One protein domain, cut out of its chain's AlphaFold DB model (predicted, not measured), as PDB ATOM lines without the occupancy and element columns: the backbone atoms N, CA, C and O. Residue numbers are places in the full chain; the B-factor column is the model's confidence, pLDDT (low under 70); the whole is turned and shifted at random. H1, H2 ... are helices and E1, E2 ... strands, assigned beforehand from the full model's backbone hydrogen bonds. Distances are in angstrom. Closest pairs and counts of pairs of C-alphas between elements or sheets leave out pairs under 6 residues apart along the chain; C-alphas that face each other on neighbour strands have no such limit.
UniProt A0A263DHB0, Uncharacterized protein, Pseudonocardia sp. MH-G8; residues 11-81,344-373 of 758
ATOM      1  N   LEU A  11      16.768  24.336 -43.829       95.69
ATOM      2  CA  LEU A  11      16.812  22.954 -43.374       95.69
ATOM      3  C   LEU A  11      17.807  22.805 -42.225       95.69
ATOM      4  O   LEU A  11      18.886  23.391 -42.270       95.69
ATOM      5  N   GLY A  12      17.495  21.983 -41.226       97.56
ATOM      6  CA  GLY A  12      18.460  21.664 -40.176       97.56
ATOM      7  C   GLY A  12      18.345  20.273 -39.568       97.56
ATOM      8  O   GLY A  12      17.520  19.448 -39.977       97.56
ATOM      9  N   TYR A  13      19.216  20.027 -38.592       98.31
ATOM     10  CA  TYR A  13      19.232  18.834 -37.748       98.31
ATOM     11  C   TYR A  13      19.792  19.139 -36.353       98.31
ATOM     12  O   TYR A  13      20.495  20.133 -36.160       98.31
ATOM     13  N   GLY A  14      19.447  18.294 -35.378       97.81
ATOM     14  CA  GLY A  14      20.026  18.306 -34.034       97.81
ATOM     15  C   GLY A  14      21.188  17.314 -33.910       97.81
ATOM     16  O   GLY A  14      21.229  16.318 -34.626       97.81
ATOM     17  N   ASP A  15      22.116  17.534 -32.977       97.19
ATOM     18  CA  ASP A  15      23.200  16.579 -32.665       97.19
ATOM     19  C   ASP A  15      22.693  15.271 -32.018       97.19
ATOM     20  O   ASP A  15      23.395  14.256 -31.976       97.19
ATOM     21  N   ARG A  16      21.453  15.289 -31.522       96.38
ATOM     22  CA  ARG A  16      20.751  14.173 -30.884       96.38
ATOM     23  C   ARG A  16      19.250  14.235 -31.151       96.38
ATOM     24  O   ARG A  16      18.708  15.307 -31.406       96.38
ATOM     25  N   LEU A  17      18.586  13.081 -31.054       97.38
ATOM     26  CA  LEU A  17      17.125  12.969 -31.169       97.38
ATOM     27  C   LEU A  17      16.413  13.036 -29.811       97.38
ATOM     28  O   LEU A  17      15.207  13.256 -29.776       97.38
ATOM     29  N   SER A  18      17.143  12.887 -28.706       98.00
ATOM     30  CA  SER A  18      16.625  13.009 -27.345       98.00
ATOM     31  C   SER A  18      17.617  13.727 -26.432       98.00
ATOM     32  O   SER A  18      18.836  13.670 -26.620       98.00
ATOM     33  N   VAL A  19      17.097  14.442 -25.438       97.75
ATOM     34  CA  VAL A  19      17.885  15.130 -24.412       97.75
ATOM     35  C   VAL A  19      17.082  15.178 -23.110       97.75
ATOM     36  O   VAL A  19      15.892  15.488 -23.159       97.75
ATOM     37  N   PRO A  20      17.672  14.890 -21.937       97.62
ATOM     38  CA  PRO A  20      16.958  15.072 -20.676       97.62
ATOM     39  C   PRO A  20      16.654  16.554 -20.436       97.62
ATOM     40  O   PRO A  20      17.429  17.421 -20.849       97.62
ATOM     41  N   ALA A  21      15.568  16.861 -19.726       96.12
ATOM     42  CA  ALA A  21      15.351  18.209 -19.198       96.12
ATOM     43  C   ALA A  21      16.572  18.656 -18.363       96.12
ATOM     44  O   ALA A  21      17.168  17.857 -17.638       96.12
ATOM     45  N   GLY A  22      16.998  19.914 -18.506       94.75
ATOM     46  CA  GLY A  22      18.278  20.408 -17.974       94.75
ATOM     47  C   GLY A  22      19.499  20.096 -18.856       94.75
ATOM     48  O   GLY A  22      20.592  20.597 -18.599       94.75
ATOM     49  N   GLY A  23      19.342  19.265 -19.888       95.81
ATOM     50  CA  GLY A  23      20.398  18.905 -20.826       95.81
ATOM     51  C   GLY A  23      20.611  19.938 -21.935       95.81
ATOM     52  O   GLY A  23      19.819  20.857 -22.141       95.81
ATOM     53  N   ARG A  24      21.705  19.762 -22.678       96.38
ATOM     54  CA  ARG A  24      22.101  20.622 -23.799       96.38
ATOM     55  C   ARG A  24      21.945  19.884 -25.127       96.38
ATOM     56  O   ARG A  24      22.379  18.738 -25.240       96.38
ATOM     57  N   ILE A  25      21.380  20.571 -26.115       97.69
ATOM     58  CA  ILE A  25      21.226  20.116 -27.501       97.69
ATOM     59  C   ILE A  25      21.719  21.203 -28.463       97.69
ATOM     60  O   ILE A  25      21.582  22.401 -28.198       97.69
ATOM     61  N   GLU A  26      22.330  20.783 -29.566       98.12
ATOM     62  CA  GLU A  26      22.870  21.663 -30.599       98.12
ATOM     63  C   GLU A  26      22.149  21.458 -31.924       98.12
ATOM     64  O   GLU A  26      21.953  20.324 -32.352       98.12
ATOM     65  N   PHE A  27      21.833  22.552 -32.610       98.62
ATOM     66  CA  PHE A  27      21.189  22.541 -33.915       98.62
ATOM     67  C   PHE A  27      22.069  23.205 -34.968       98.62
ATOM     68  O   PHE A  27      22.691  24.247 -34.733       98.62
ATOM     69  N   LYS A  28      22.088  22.583 -36.140       98.50
ATOM     70  CA  LYS A  28      22.849  22.990 -37.319       98.50
ATOM     71  C   LYS A  28      21.853  23.276 -38.431       98.50
ATOM     72  O   LYS A  28      20.991  22.436 -38.706       98.50
ATOM     73  N   VAL A  29      21.930  24.460 -39.027       98.38
ATOM     74  CA  VAL A  29      20.938  24.971 -39.975       98.38
ATOM     75  C   VAL A  29      21.646  25.478 -41.229       98.38
ATOM     76  O   VAL A  29      22.576  26.279 -41.173       98.38
ATOM     77  N   SER A  30      21.177  25.024 -42.385       97.50
ATOM     78  CA  SER A  30      21.523  25.586 -43.686       97.50
ATOM     79  C   SER A  30      20.371  26.480 -44.143       97.50
ATOM     80  O   SER A  30      19.212  26.056 -44.179       97.50
ATOM     81  N   CYS A  31      20.675  27.744 -44.431       97.38
ATOM     82  CA  CYS A  31      19.705  28.768 -44.799       97.38
ATOM     83  C   CYS A  31      20.238  29.618 -45.959       97.38
ATOM     84  O   CYS A  31      21.299  30.232 -45.854       97.38
ATOM     85  N   GLU A  32      19.482  29.688 -47.057       95.94
ATOM     86  CA  GLU A  32      19.816  30.534 -48.214       95.94
ATOM     87  C   GLU A  32      19.391  32.004 -48.052       95.94
ATOM     88  O   GLU A  32      19.679  32.841 -48.911       95.94
ATOM     89  N   LEU A  33      18.633  32.323 -47.000       96.56
ATOM     90  CA  LEU A  33      18.146  33.674 -46.716       96.56
ATOM     91  C   LEU A  33      19.107  34.411 -45.769       96.56
ATOM     92  O   LEU A  33      19.905  33.762 -45.100       96.56
ATOM     93  N   PRO A  34      19.055  35.757 -45.686       97.50
ATOM     94  CA  PRO A  34      20.014  36.527 -44.886       97.50
ATOM     95  C   PRO A  34      20.020  36.190 -43.392       97.50
ATOM     96  O   PRO A  34      21.056  36.310 -42.740       97.50
ATOM     97  N   GLU A  35      18.874  35.792 -42.843       97.81
ATOM     98  CA  GLU A  35      18.719  35.415 -41.442       97.81
ATOM     99  C   GLU A  35      17.521  34.479 -41.241       97.81
ATOM    100  O   GLU A  35      16.608  34.426 -42.071       97.81
ATOM    101  N   PHE A  36      17.519  33.764 -40.118       98.25
ATOM    102  CA  PHE A  36      16.389  32.963 -39.659       98.25
ATOM    103  C   PHE A  36      16.146  33.159 -38.161       98.25
ATOM    104  O   PHE A  36      17.051  33.496 -37.396       98.25
ATOM    105  N   ARG A  37      14.910  32.907 -37.727       98.19
ATOM    106  CA  ARG A  37      14.494  33.013 -36.328       98.19
ATOM    107  C   ARG A  37      14.177  31.637 -35.739       98.19
ATOM    108  O   ARG A  37      13.263  30.984 -36.248       98.19
ATOM    109  N   PRO A  38      14.877  31.198 -34.679       97.94
ATOM    110  CA  PRO A  38      14.535  29.986 -33.946       97.94
ATOM    111  C   PRO A  38      13.467  30.242 -32.869       97.94
ATOM    112  O   PRO A  38      13.495  31.247 -32.162       97.94
ATOM    113  N   THR A  39      12.544  29.296 -32.715       97.62
ATOM    114  CA  THR A  39      11.589  29.202 -31.598       97.62
ATOM    115  C   THR A  39      11.441  27.744 -31.175       97.62
ATOM    116  O   THR A  39      11.654  26.839 -31.985       97.62
ATOM    117  N   LEU A  40      11.083  27.501 -29.917       98.31
ATOM    118  CA  LEU A  40      10.820  26.154 -29.419       98.31
ATOM    119  C   LEU A  40       9.318  25.871 -29.437       98.31
ATOM    120  O   LEU A  40       8.528  26.669 -28.937       98.31
ATOM    121  N   GLN A  41       8.951  24.715 -29.983       98.12
ATOM    122  CA  GLN A  41       7.573  24.245 -30.070       98.12
ATOM    123  C   GLN A  41       7.428  22.916 -29.339       98.12
ATOM    124  O   GLN A  41       8.287  22.042 -29.491       98.12
ATOM    125  N   ARG A  42       6.336  22.733 -28.591       98.31
ATOM    126  CA  ARG A  42       5.902  21.404 -28.149       98.31
ATOM    127  C   ARG A  42       5.012  20.806 -29.227       98.31
ATOM    128  O   ARG A  42       3.994  21.392 -29.586       98.31
ATOM    129  N   LEU A  43       5.384  19.638 -29.733       98.56
ATOM    130  CA  LEU A  43       4.621  18.934 -30.757       98.56
ATOM    131  C   LEU A  43       3.529  18.101 -30.085       98.56
ATOM    132  O   LEU A  43       3.827  17.245 -29.253       98.56
ATOM    133  N   ARG A  44       2.269  18.354 -30.446       95.94
ATOM    134  CA  ARG A  44       1.111  17.635 -29.898       95.94
ATOM    135  C   ARG A  44       0.606  16.581 -30.855       95.94
ATOM    136  O   ARG A  44       0.457  15.437 -30.460       95.94
ATOM    137  N   ARG A  45       0.375  16.960 -32.112       95.88
ATOM    138  CA  ARG A  45      -0.191  16.089 -33.147       95.88
ATOM    139  C   ARG A  45       0.454  16.404 -34.486       95.88
ATOM    140  O   ARG A  45       0.548  17.577 -34.837       95.88
ATOM    141  N   GLY A  46       0.851  15.375 -35.228       95.50
ATOM    142  CA  GLY A  46       1.307  15.527 -36.607       95.50
ATOM    143  C   GLY A  46       0.169  15.962 -37.531       95.50
ATOM    144  O   GLY A  46      -1.005  15.729 -37.239       95.50
ATOM    145  N   GLY A  47       0.499  16.605 -38.646       93.50
ATOM    146  CA  GLY A  47      -0.525  17.056 -39.583       93.50
ATOM    147  C   GLY A  47      -0.040  18.080 -40.596       93.50
ATOM    148  O   GLY A  47       1.033  18.656 -40.480       93.50
ATOM    149  N   SER A  48      -0.852  18.284 -41.623       90.50
ATOM    150  CA  SER A  48      -0.752  19.342 -42.625       90.50
ATOM    151  C   SER A  48      -2.061  19.355 -43.430       90.50
ATOM    152  O   SER A  48      -2.822  18.385 -43.359       90.50
ATOM    153  N   PRO A  49      -2.326  20.374 -44.264       86.88
ATOM    154  CA  PRO A  49      -3.514  20.379 -45.118       86.88
ATOM    155  C   PRO A  49      -3.673  19.121 -45.994       86.88
ATOM    156  O   PRO A  49      -4.795  18.706 -46.262       86.88
ATOM    157  N   VAL A  50      -2.569  18.472 -46.395       86.12
ATOM    158  CA  VAL A  50      -2.585  17.227 -47.195       86.12
ATOM    159  C   VAL A  50      -3.055  16.017 -46.378       86.12
ATOM    160  O   VAL A  50      -3.574  15.058 -46.938       86.12
ATOM    161  N   HIS A  51      -2.915  16.065 -45.053       87.56
ATOM    162  CA  HIS A  51      -3.412  15.034 -44.140       87.56
ATOM    163  C   HIS A  51      -4.902  15.180 -43.815       87.56
ATOM    164  O   HIS A  51      -5.427  14.361 -43.064       87.56
ATOM    165  N   GLU A  52      -5.552  16.250 -44.292       86.25
ATOM    166  CA  GLU A  52      -6.896  16.657 -43.852       86.25
ATOM    167  C   GLU A  52      -6.977  16.869 -42.323       86.25
ATOM    168  O   GLU A  52      -8.030  16.748 -41.700       86.25
ATOM    169  N   CYS A  53      -5.834  17.182 -41.708       87.50
ATOM    170  CA  CYS A  53      -5.675  17.388 -40.278       87.50
ATOM    171  C   CYS A  53      -4.530  18.373 -40.044       87.50
ATOM    172  O   CYS A  53      -3.409  18.131 -40.491       87.50
ATOM    173  N   ASP A  54      -4.796  19.465 -39.332       91.00
ATOM    174  CA  ASP A  54      -3.773  20.467 -39.041       91.00
ATOM    175  C   ASP A  54      -2.735  19.943 -38.041       91.00
ATOM    176  O   ASP A  54      -3.073  19.248 -37.069       91.00
ATOM    177  N   LEU A  55      -1.478  20.339 -38.271       96.06
ATOM    178  CA  LEU A  55      -0.401  20.217 -37.292       96.06
ATOM    179  C   LEU A  55      -0.802  20.955 -36.012       96.06
ATOM    180  O   LEU A  55      -1.151  22.135 -36.070       96.06
ATOM    181  N   LEU A  56      -0.702  20.282 -34.867       96.75
ATOM    182  CA  LEU A  56      -0.908  20.904 -33.563       96.75
ATOM    183  C   LEU A  56       0.436  21.030 -32.845       96.75
ATOM    184  O   LEU A  56       1.063  20.027 -32.488       96.75
ATOM    185  N   GLU A  57       0.858  22.271 -32.634       96.75
ATOM    186  CA  GLU A  57       2.071  22.643 -31.913       96.75
ATOM    187  C   GLU A  57       1.785  23.822 -30.976       96.75
ATOM    188  O   GLU A  57       1.020  24.718 -31.335       96.75
ATOM    189  N   ASP A  58       2.396  23.812 -29.789       96.81
ATOM    190  CA  ASP A  58       2.285  24.891 -28.805       96.81
ATOM    191  C   ASP A  58       3.605  25.666 -28.711       96.81
ATOM    192  O   ASP A  58       4.669  25.063 -28.510       96.81
ATOM    193  N   ASP A  59       3.530  26.999 -28.751       95.19
ATOM    194  CA  ASP A  59       4.676  27.862 -28.465       95.19
ATOM    195  C   ASP A  59       5.162  27.639 -27.024       95.19
ATOM    196  O   ASP A  59       4.408  27.786 -26.056       95.19
ATOM    197  N   VAL A  60       6.453  27.344 -26.855       94.31
ATOM    198  CA  VAL A  60       7.068  27.267 -25.524       94.31
ATOM    199  C   VAL A  60       7.532  28.661 -25.111       94.31
ATOM    200  O   VAL A  60       8.614  29.110 -25.482       94.31
ATOM    201  N   LEU A  61       6.693  29.345 -24.328       89.38
ATOM    202  CA  LEU A  61       6.913  30.724 -23.868       89.38
ATOM    203  C   LEU A  61       7.684  30.829 -22.538       89.38
ATOM    204  O   LEU A  61       7.605  31.846 -21.854       89.38
ATOM    205  N   ASP A  62       8.397  29.772 -22.157       90.88
ATOM    206  CA  ASP A  62       9.234  29.750 -20.957       90.88
ATOM    207  C   ASP A  62      10.342  30.820 -21.043       90.88
ATOM    208  O   ASP A  62      11.014  30.954 -22.069       90.88
ATOM    209  N   GLU A  63      10.519  31.609 -19.977       84.25
ATOM    210  CA  GLU A  63      11.461  32.736 -19.970       84.25
ATOM    211  C   GLU A  63      12.918  32.283 -20.148       84.25
ATOM    212  O   GLU A  63      13.686  32.975 -20.820       84.25
ATOM    213  N   GLU A  64      13.301  31.115 -19.613       84.94
ATOM    214  CA  GLU A  64      14.645  30.556 -19.795       84.94
ATOM    215  C   GLU A  64      14.852  30.110 -21.245       84.94
ATOM    216  O   GLU A  64      15.911  30.356 -21.822       84.94
ATOM    217  N   VAL A  65      13.833  29.515 -21.877       84.06
ATOM    218  CA  VAL A  65      13.880  29.156 -23.308       84.06
ATOM    219  C   VAL A  65      14.039  30.395 -24.177       84.06
ATOM    220  O   VAL A  65      14.917  30.430 -25.041       84.06
ATOM    221  N   ILE A  66      13.211  31.417 -23.950       84.56
ATOM    222  CA  ILE A  66      13.256  32.669 -24.714       84.56
ATOM    223  C   ILE A  66      14.617  33.354 -24.539       84.56
ATOM    224  O   ILE A  66      15.153  33.884 -25.508       84.56
ATOM    225  N   ALA A  67      15.192  33.325 -23.333       82.19
ATOM    226  CA  ALA A  67      16.511  33.891 -23.066       82.19
ATOM    227  C   ALA A  67      17.661  33.086 -23.701       82.19
ATOM    228  O   ALA A  67      18.670  33.674 -24.091       82.19
ATOM    229  N   ASN A  68      17.520  31.761 -23.809       87.56
ATOM    230  CA  ASN A  68      18.543  30.872 -24.368       87.56
ATOM    231  C   ASN A  68      18.556  30.843 -25.903       87.56
ATOM    232  O   ASN A  68      19.580  30.494 -26.492       87.56
ATOM    233  N   LEU A  69      17.448  31.190 -26.563       94.31
ATOM    234  CA  LEU A  69      17.376  31.224 -28.021       94.31
ATOM    235  C   LEU A  69      17.743  32.611 -28.574       94.31
ATOM    236  O   LEU A  69      17.225  33.628 -28.110       94.31
ATOM    237  N   PRO A  70      18.598  32.689 -29.609       94.06
ATOM    238  CA  PRO A  70      18.900  33.960 -30.251       94.06
ATOM    239  C   PRO A  70      17.654  34.518 -30.952       94.06
ATOM    240  O   PRO A  70      16.894  33.787 -31.584       94.06
ATOM    241  N   ALA A  71      17.462  35.838 -30.888       93.88
ATOM    242  CA  ALA A  71      16.318  36.496 -31.526       93.88
ATOM    243  C   ALA A  71      16.333  36.387 -33.063       93.88
ATOM    244  O   ALA A  71      15.269  36.397 -33.683       93.88
ATOM    245  N   SER A  72      17.530  36.310 -33.650       96.62
ATOM    246  CA  SER A  72      17.805  36.071 -35.068       96.62
ATOM    247  C   SER A  72      19.204  35.461 -35.207       96.62
ATOM    248  O   SER A  72      20.078  35.728 -34.377       96.62
ATOM    249  N   VAL A  73      19.415  34.654 -36.243       98.00
ATOM    250  CA  VAL A  73      20.695  34.023 -36.581       98.00
ATOM    251  C   VAL A  73      21.039  34.346 -38.037       98.00
ATOM    252  O   VAL A  73      20.170  34.173 -38.897       98.00
ATOM    253  N   PRO A  74      22.275  34.786 -38.350       97.94
ATOM    254  CA  PRO A  74      22.708  34.978 -39.730       97.94
ATOM    255  C   PRO A  74      22.563  33.686 -40.535       97.94
ATOM    256  O   PRO A  74      23.053  32.632 -40.129       97.94
ATOM    257  N   GLY A  75      21.896  33.767 -41.680       96.81
ATOM    258  CA  GLY A  75      21.747  32.624 -42.565       96.81
ATOM    259  C   GLY A  75      23.039  32.352 -43.325       96.81
ATOM    260  O   GLY A  75      23.733  33.268 -43.777       96.81
ATOM    261  N   ARG A  76      23.370  31.070 -43.455       96.94
ATOM    262  CA  ARG A  76      24.477  30.582 -44.275       96.94
ATOM    263  C   ARG A  76      24.108  29.252 -44.906       96.94
ATOM    264  O   ARG A  76      23.433  28.430 -44.288       96.94
ATOM    265  N   VAL A  77      24.607  29.025 -46.112       96.38
ATOM    266  CA  VAL A  77      24.508  27.718 -46.759       96.38
ATOM    267  C   VAL A  77      25.612  26.829 -46.206       96.38
ATOM    268  O   VAL A  77      26.794  27.151 -46.324       96.38
ATOM    269  N   GLN A  78      25.212  25.712 -45.611       96.31
ATOM    270  CA  GLN A  78      26.099  24.630 -45.204       96.31
ATOM    271  C   GLN A  78      25.885  23.446 -46.147       96.31
ATOM    272  O   GLN A  78      24.743  23.101 -46.461       96.31
ATOM    273  N   VAL A  79      26.977  22.859 -46.636       93.00
ATOM    274  CA  VAL A  79      26.959  21.781 -47.635       93.00
ATOM    275  C   VAL A  79      27.401  20.493 -46.957       93.00
ATOM    276  O   VAL A  79      28.408  20.482 -46.258       93.00
ATOM    277  N   ALA A  80      26.622  19.425 -47.122       93.56
ATOM    278  CA  ALA A  80      27.023  18.101 -46.667       93.56
ATOM    279  C   ALA A  80      28.046  17.501 -47.642       93.56
ATOM    280  O   ALA A  80      27.937  17.671 -48.858       93.56
ATOM    281  N   HIS A  81      29.033  16.790 -47.107       91.12
ATOM    282  CA  HIS A  81      30.079  16.149 -47.897       91.12
ATOM    283  C   HIS A  81      29.958  14.630 -47.772       91.12
ATOM    284  O   HIS A  81      30.505  14.037 -46.845       91.12
ATOM    285  N   VAL A 344      17.913  22.978 -22.336       95.44
ATOM    286  CA  VAL A 344      16.517  22.681 -22.023       95.44
ATOM    287  C   VAL A 344      16.270  23.032 -20.555       95.44
ATOM    288  O   VAL A 344      17.023  22.544 -19.712       95.44
ATOM    289  N   PRO A 345      15.248  23.836 -20.211       94.00
ATOM    290  CA  PRO A 345      14.939  24.130 -18.815       94.00
ATOM    291  C   PRO A 345      14.714  22.848 -18.016       94.00
ATOM    292  O   PRO A 345      14.084  21.906 -18.498       94.00
ATOM    293  N   ALA A 346      15.194  22.809 -16.774       92.44
ATOM    294  CA  ALA A 346      15.074  21.621 -15.924       92.44
ATOM    295  C   ALA A 346      13.613  21.260 -15.596       92.44
ATOM    296  O   ALA A 346      13.302  20.098 -15.350       92.44
ATOM    297  N   GLY A 347      12.718  22.255 -15.598       91.88
ATOM    298  CA  GLY A 347      11.285  22.078 -15.364       91.88
ATOM    299  C   GLY A 347      10.460  21.806 -16.623       91.88
ATOM    300  O   GLY A 347       9.242  21.661 -16.510       91.88
ATOM    301  N   LEU A 348      11.078  21.765 -17.811       95.12
ATOM    302  CA  LEU A 348      10.336  21.533 -19.044       95.12
ATOM    303  C   LEU A 348       9.775  20.097 -19.042       95.12
ATOM    304  O   LEU A 348      10.537  19.154 -18.814       95.12
ATOM    305  N   PRO A 349       8.465  19.898 -19.283       95.62
ATOM    306  CA  PRO A 349       7.883  18.563 -19.263       95.62
ATOM    307  C   PRO A 349       8.505  17.635 -20.309       95.62
ATOM    308  O   PRO A 349       8.903  18.068 -21.389       95.62
ATOM    309  N   SER A 350       8.505  16.336 -20.016       98.25
ATOM    310  CA  SER A 350       8.878  15.337 -21.014       98.25
ATOM    311  C   SER A 350       7.864  15.311 -22.165       98.25
ATOM    312  O   SER A 350       6.662  15.483 -21.949       98.25
ATOM    313  N   GLY A 351       8.342  15.124 -23.396       98.31
ATOM    314  CA  GLY A 351       7.499  15.132 -24.589       98.31
ATOM    315  C   GLY A 351       8.281  15.279 -25.891       98.31
ATOM    316  O   GLY A 351       9.510  15.353 -25.893       98.31
ATOM    317  N   ALA A 352       7.554  15.337 -27.007       98.75
ATOM    318  CA  ALA A 352       8.114  15.656 -28.316       98.75
ATOM    319  C   ALA A 352       8.138  17.177 -28.535       98.75
ATOM    320  O   ALA A 352       7.153  17.876 -28.291       98.75
ATOM    321  N   TYR A 353       9.265  17.684 -29.018       98.81
ATOM    322  CA  TYR A 353       9.514  19.098 -29.266       98.81
ATOM    323  C   TYR A 353      10.128  19.291 -30.651       98.81
ATOM    324  O   TYR A 353      10.595  18.342 -31.281       98.81
ATOM    325  N   ALA A 354      10.146  20.530 -31.129       98.62
ATOM    326  CA  ALA A 354      10.934  20.911 -32.290       98.62
ATOM    327  C   ALA A 354      11.565  22.285 -32.110       98.62
ATOM    328  O   ALA A 354      10.928  23.213 -31.601       98.62
ATOM    329  N   LEU A 355      12.791  22.438 -32.614       98.50
ATOM    330  CA  LEU A 355      13.281  23.760 -32.969       98.50
ATOM    331  C   LEU A 355      12.615  24.163 -34.289       98.50
ATOM    332  O   LEU A 355      12.932  23.623 -35.350       98.50
ATOM    333  N   LYS A 356      11.677  25.103 -34.215       98.44
ATOM    334  CA  LYS A 356      11.050  25.718 -35.382       98.44
ATOM    335  C   LYS A 356      11.900  26.897 -35.826       98.44
ATOM    336  O   LYS A 356      12.042  27.872 -35.087       98.44
ATOM    337  N   VAL A 357      12.448  26.807 -37.028       98.31
ATOM    338  CA  VAL A 357      13.209  27.882 -37.666       98.31
ATOM    339  C   VAL A 357      12.370  28.510 -38.769       98.31
ATOM    340  O   VAL A 357      11.682  27.815 -39.514       98.31
ATOM    341  N   THR A 358      12.379  29.838 -38.855       98.00
ATOM    342  CA  THR A 358      11.594  30.589 -39.845       98.00
ATOM    343  C   THR A 358      12.465  31.619 -40.548       98.00
ATOM    344  O   THR A 358      13.142  32.402 -39.884       98.00
ATOM    345  N   ALA A 359      12.429  31.636 -41.881       96.88
ATOM    346  CA  ALA A 359      13.142  32.594 -42.721       96.88
ATOM    347  C   ALA A 359      12.246  33.028 -43.893       96.88
ATOM    348  O   ALA A 359      12.016  32.270 -44.835       96.88
ATOM    349  N   GLY A 360      11.708  34.251 -43.832       93.44
ATOM    350  CA  GLY A 360      10.661  34.687 -44.761       93.44
ATOM    351  C   GLY A 360       9.412  33.809 -44.630       93.44
ATOM    352  O   GLY A 360       8.874  33.669 -43.536       93.44
ATOM    353  N   GLU A 361       8.973  33.206 -45.736       92.81
ATOM    354  CA  GLU A 361       7.838  32.267 -45.774       92.81
ATOM    355  C   GLU A 361       8.259  30.805 -45.529       92.81
ATOM    356  O   GLU A 361       7.410  29.929 -45.380       92.81
ATOM    357  N   HIS A 362       9.567  30.525 -45.451       94.69
ATOM    358  CA  HIS A 362      10.083  29.172 -45.258       94.69
ATOM    359  C   HIS A 362      10.135  28.806 -43.773       94.69
ATOM    360  O   HIS A 362      10.650  29.565 -42.946       94.69
ATOM    361  N   VAL A 363       9.643  27.611 -43.451       95.44
ATOM    362  CA  VAL A 363       9.629  27.049 -42.097       95.44
ATOM    363  C   VAL A 363      10.195  25.636 -42.137       95.44
ATOM    364  O   VAL A 363       9.775  24.831 -42.963       95.44
ATOM    365  N   ASP A 364      11.100  25.328 -41.211       97.50
ATOM    366  CA  ASP A 364      11.504  23.953 -40.901       97.50
ATOM    367  C   ASP A 364      11.308  23.683 -39.405       97.50
ATOM    368  O   ASP A 364      11.385  24.589 -38.569       97.50
ATOM    369  N   ARG A 365      11.024  22.426 -39.071       97.94
ATOM    370  CA  ARG A 365      10.788  21.944 -37.708       97.94
ATOM    371  C   ARG A 365      11.724  20.785 -37.457       97.94
ATOM    372  O   ARG A 365      11.511  19.701 -37.990       97.94
ATOM    373  N   ILE A 366      12.753  21.020 -36.655       98.56
ATOM    374  CA  ILE A 366      13.783  20.030 -36.351       98.56
ATOM    375  C   ILE A 366      13.374  19.319 -35.056       98.56
ATOM    376  O   ILE A 366      13.508  19.925 -33.987       98.56
ATOM    377  N   PRO A 367      12.820  18.093 -35.116       98.50
ATOM    378  CA  PRO A 367      12.240  17.460 -33.944       98.50
ATOM    379  C   PRO A 367      13.303  16.857 -33.027       98.50
ATOM    380  O   PRO A 367      14.356  16.405 -33.474       98.50
ATOM    381  N   PHE A 368      12.985  16.817 -31.739       98.75
ATOM    382  CA  PHE A 368      13.724  16.098 -30.710       98.75
ATOM    383  C   PHE A 368      12.793  15.764 -29.537       98.75
ATOM    384  O   PHE A 368      11.700  16.316 -29.407       98.75
ATOM    385  N   VAL A 369      13.216  14.856 -28.666       98.81
ATOM    386  CA  VAL A 369      12.471  14.451 -27.472       98.81
ATOM    387  C   VAL A 369      13.122  15.053 -26.236       98.81
ATOM    388  O   VAL A 369      14.327  14.919 -26.032       98.81
ATOM    389  N   VAL A 370      12.318  15.681 -25.384       98.69
ATOM    390  CA  VAL A 370      12.732  16.027 -24.023       98.69
ATOM    391  C   VAL A 370      12.384  14.848 -23.126       98.69
ATOM    392  O   VAL A 370      11.210  14.503 -22.956       98.69
ATOM    393  N   THR A 371      13.399  14.199 -22.571       98.44
ATOM    394  CA  THR A 371      13.235  13.046 -21.677       98.44
ATOM    395  C   THR A 371      13.240  13.489 -20.214       98.44
ATOM    396  O   THR A 371      13.708  14.591 -19.901       98.44
ATOM    397  N   PRO A 372      12.699  12.684 -19.282       96.31
ATOM    398  CA  PRO A 372      12.777  13.015 -17.864       96.31
ATOM    399  C   PRO A 372      14.241  13.124 -17.403       96.31
ATOM    400  O   PRO A 372      15.075  12.328 -17.849       96.31
ATOM    401  N   PRO A 373      14.575  14.054 -16.489       92.06
ATOM    402  CA  PRO A 373      15.893  14.072 -15.871       92.06
ATOM    403  C   PRO A 373      16.101  12.802 -15.032       92.06
ATOM    404  O   PRO A 373      15.147  12.150 -14.606       92.06
TER     405      PRO A 373
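This is residues 11 to 81 and 344 to 373 of the 758 residues of an uncharacterized protein of Pseudonocardia sp. MH-G8 (UniProt A0A263DHB0). This is a small sandwich of strands: a strongly twisted sheet of five strands, E2 E7 E6 E4 E5, with the two-stranded sheet of E1 and E3 face to face with part of it. E4 bends, and beyond the bend the hairpin of E4 and E5 reaches out as an arm tipped by link residues 46 to 55, while the short helix H1 grazes the large sheet. The 101 printed residues hold one named helix and seven named strands, in the order E1 E2 E3 E4 E5 H1 E6 E7, and the class is mostly strand. The large sheet is mixed and the small one antiparallel; the whole is compact, with a radius of gyration of the C-alphas of 13.9 A and spans of 36 by 34 by 29 A.

Begin with the inner strands E6, residues 351 to 359, and E7, residues 362 to 371, an antiparallel hairpin with N 353 and O 368 2.8 A apart, within hydrogen-bond range. Beside E6 look for its antiparallel neighbour E4, residues 35 to 45, where N 39 and O 356 are 2.8 A apart. E4 bends by 65 degrees at residue 42 and forms a hairpin with the edge strand E5, residues 56 to 59, with N 58 and O 42 2.9 A apart. At the other edge E2, residues 18 to 20, is parallel to E7, with N 19 and O 369 2.9 A apart. In the second sheet E1, residues 11 to 14, is antiparallel to E3, residues 24 to 31, with N 30 and O 11 2.8 A apart. The facing parts of the sandwich, two sheets face to face, are 8.0 A apart centre to centre; the closest C-alphas of E1 and E7, those of Tyr 13 and Ile 366, are 5.8 A apart. H1, residues 63 to 68, is only just on the large sheet, with 5 pairs of C-alphas within 10 A, and only grazes it with residues 65 to 66. In H1 every O i to N i+4 pair is within hydrogen-bond range.

Find C-alpha 11 at (16.812, 22.954, -43.374), where E1 begins. E3 runs 22.7 A, E4 28.3 A and E6 25.8 A; E7 runs 28.7 A to C-alpha 371 at (13.235, 13.046, -21.677). E1, E2, E5 and H1 are shorter.

Residues 82 to 343 are not printed, and C-alphas 81 and 344 are 29.9 A apart across the cut. Before it, residues 69 to 81 hold no named element, but residues 73 to 74 pair antiparallel with residues 35 to 36 of E4. Of the links printed whole, none is long. The mean pLDDT of the printed part is 95.2, and no printed residue is under 70.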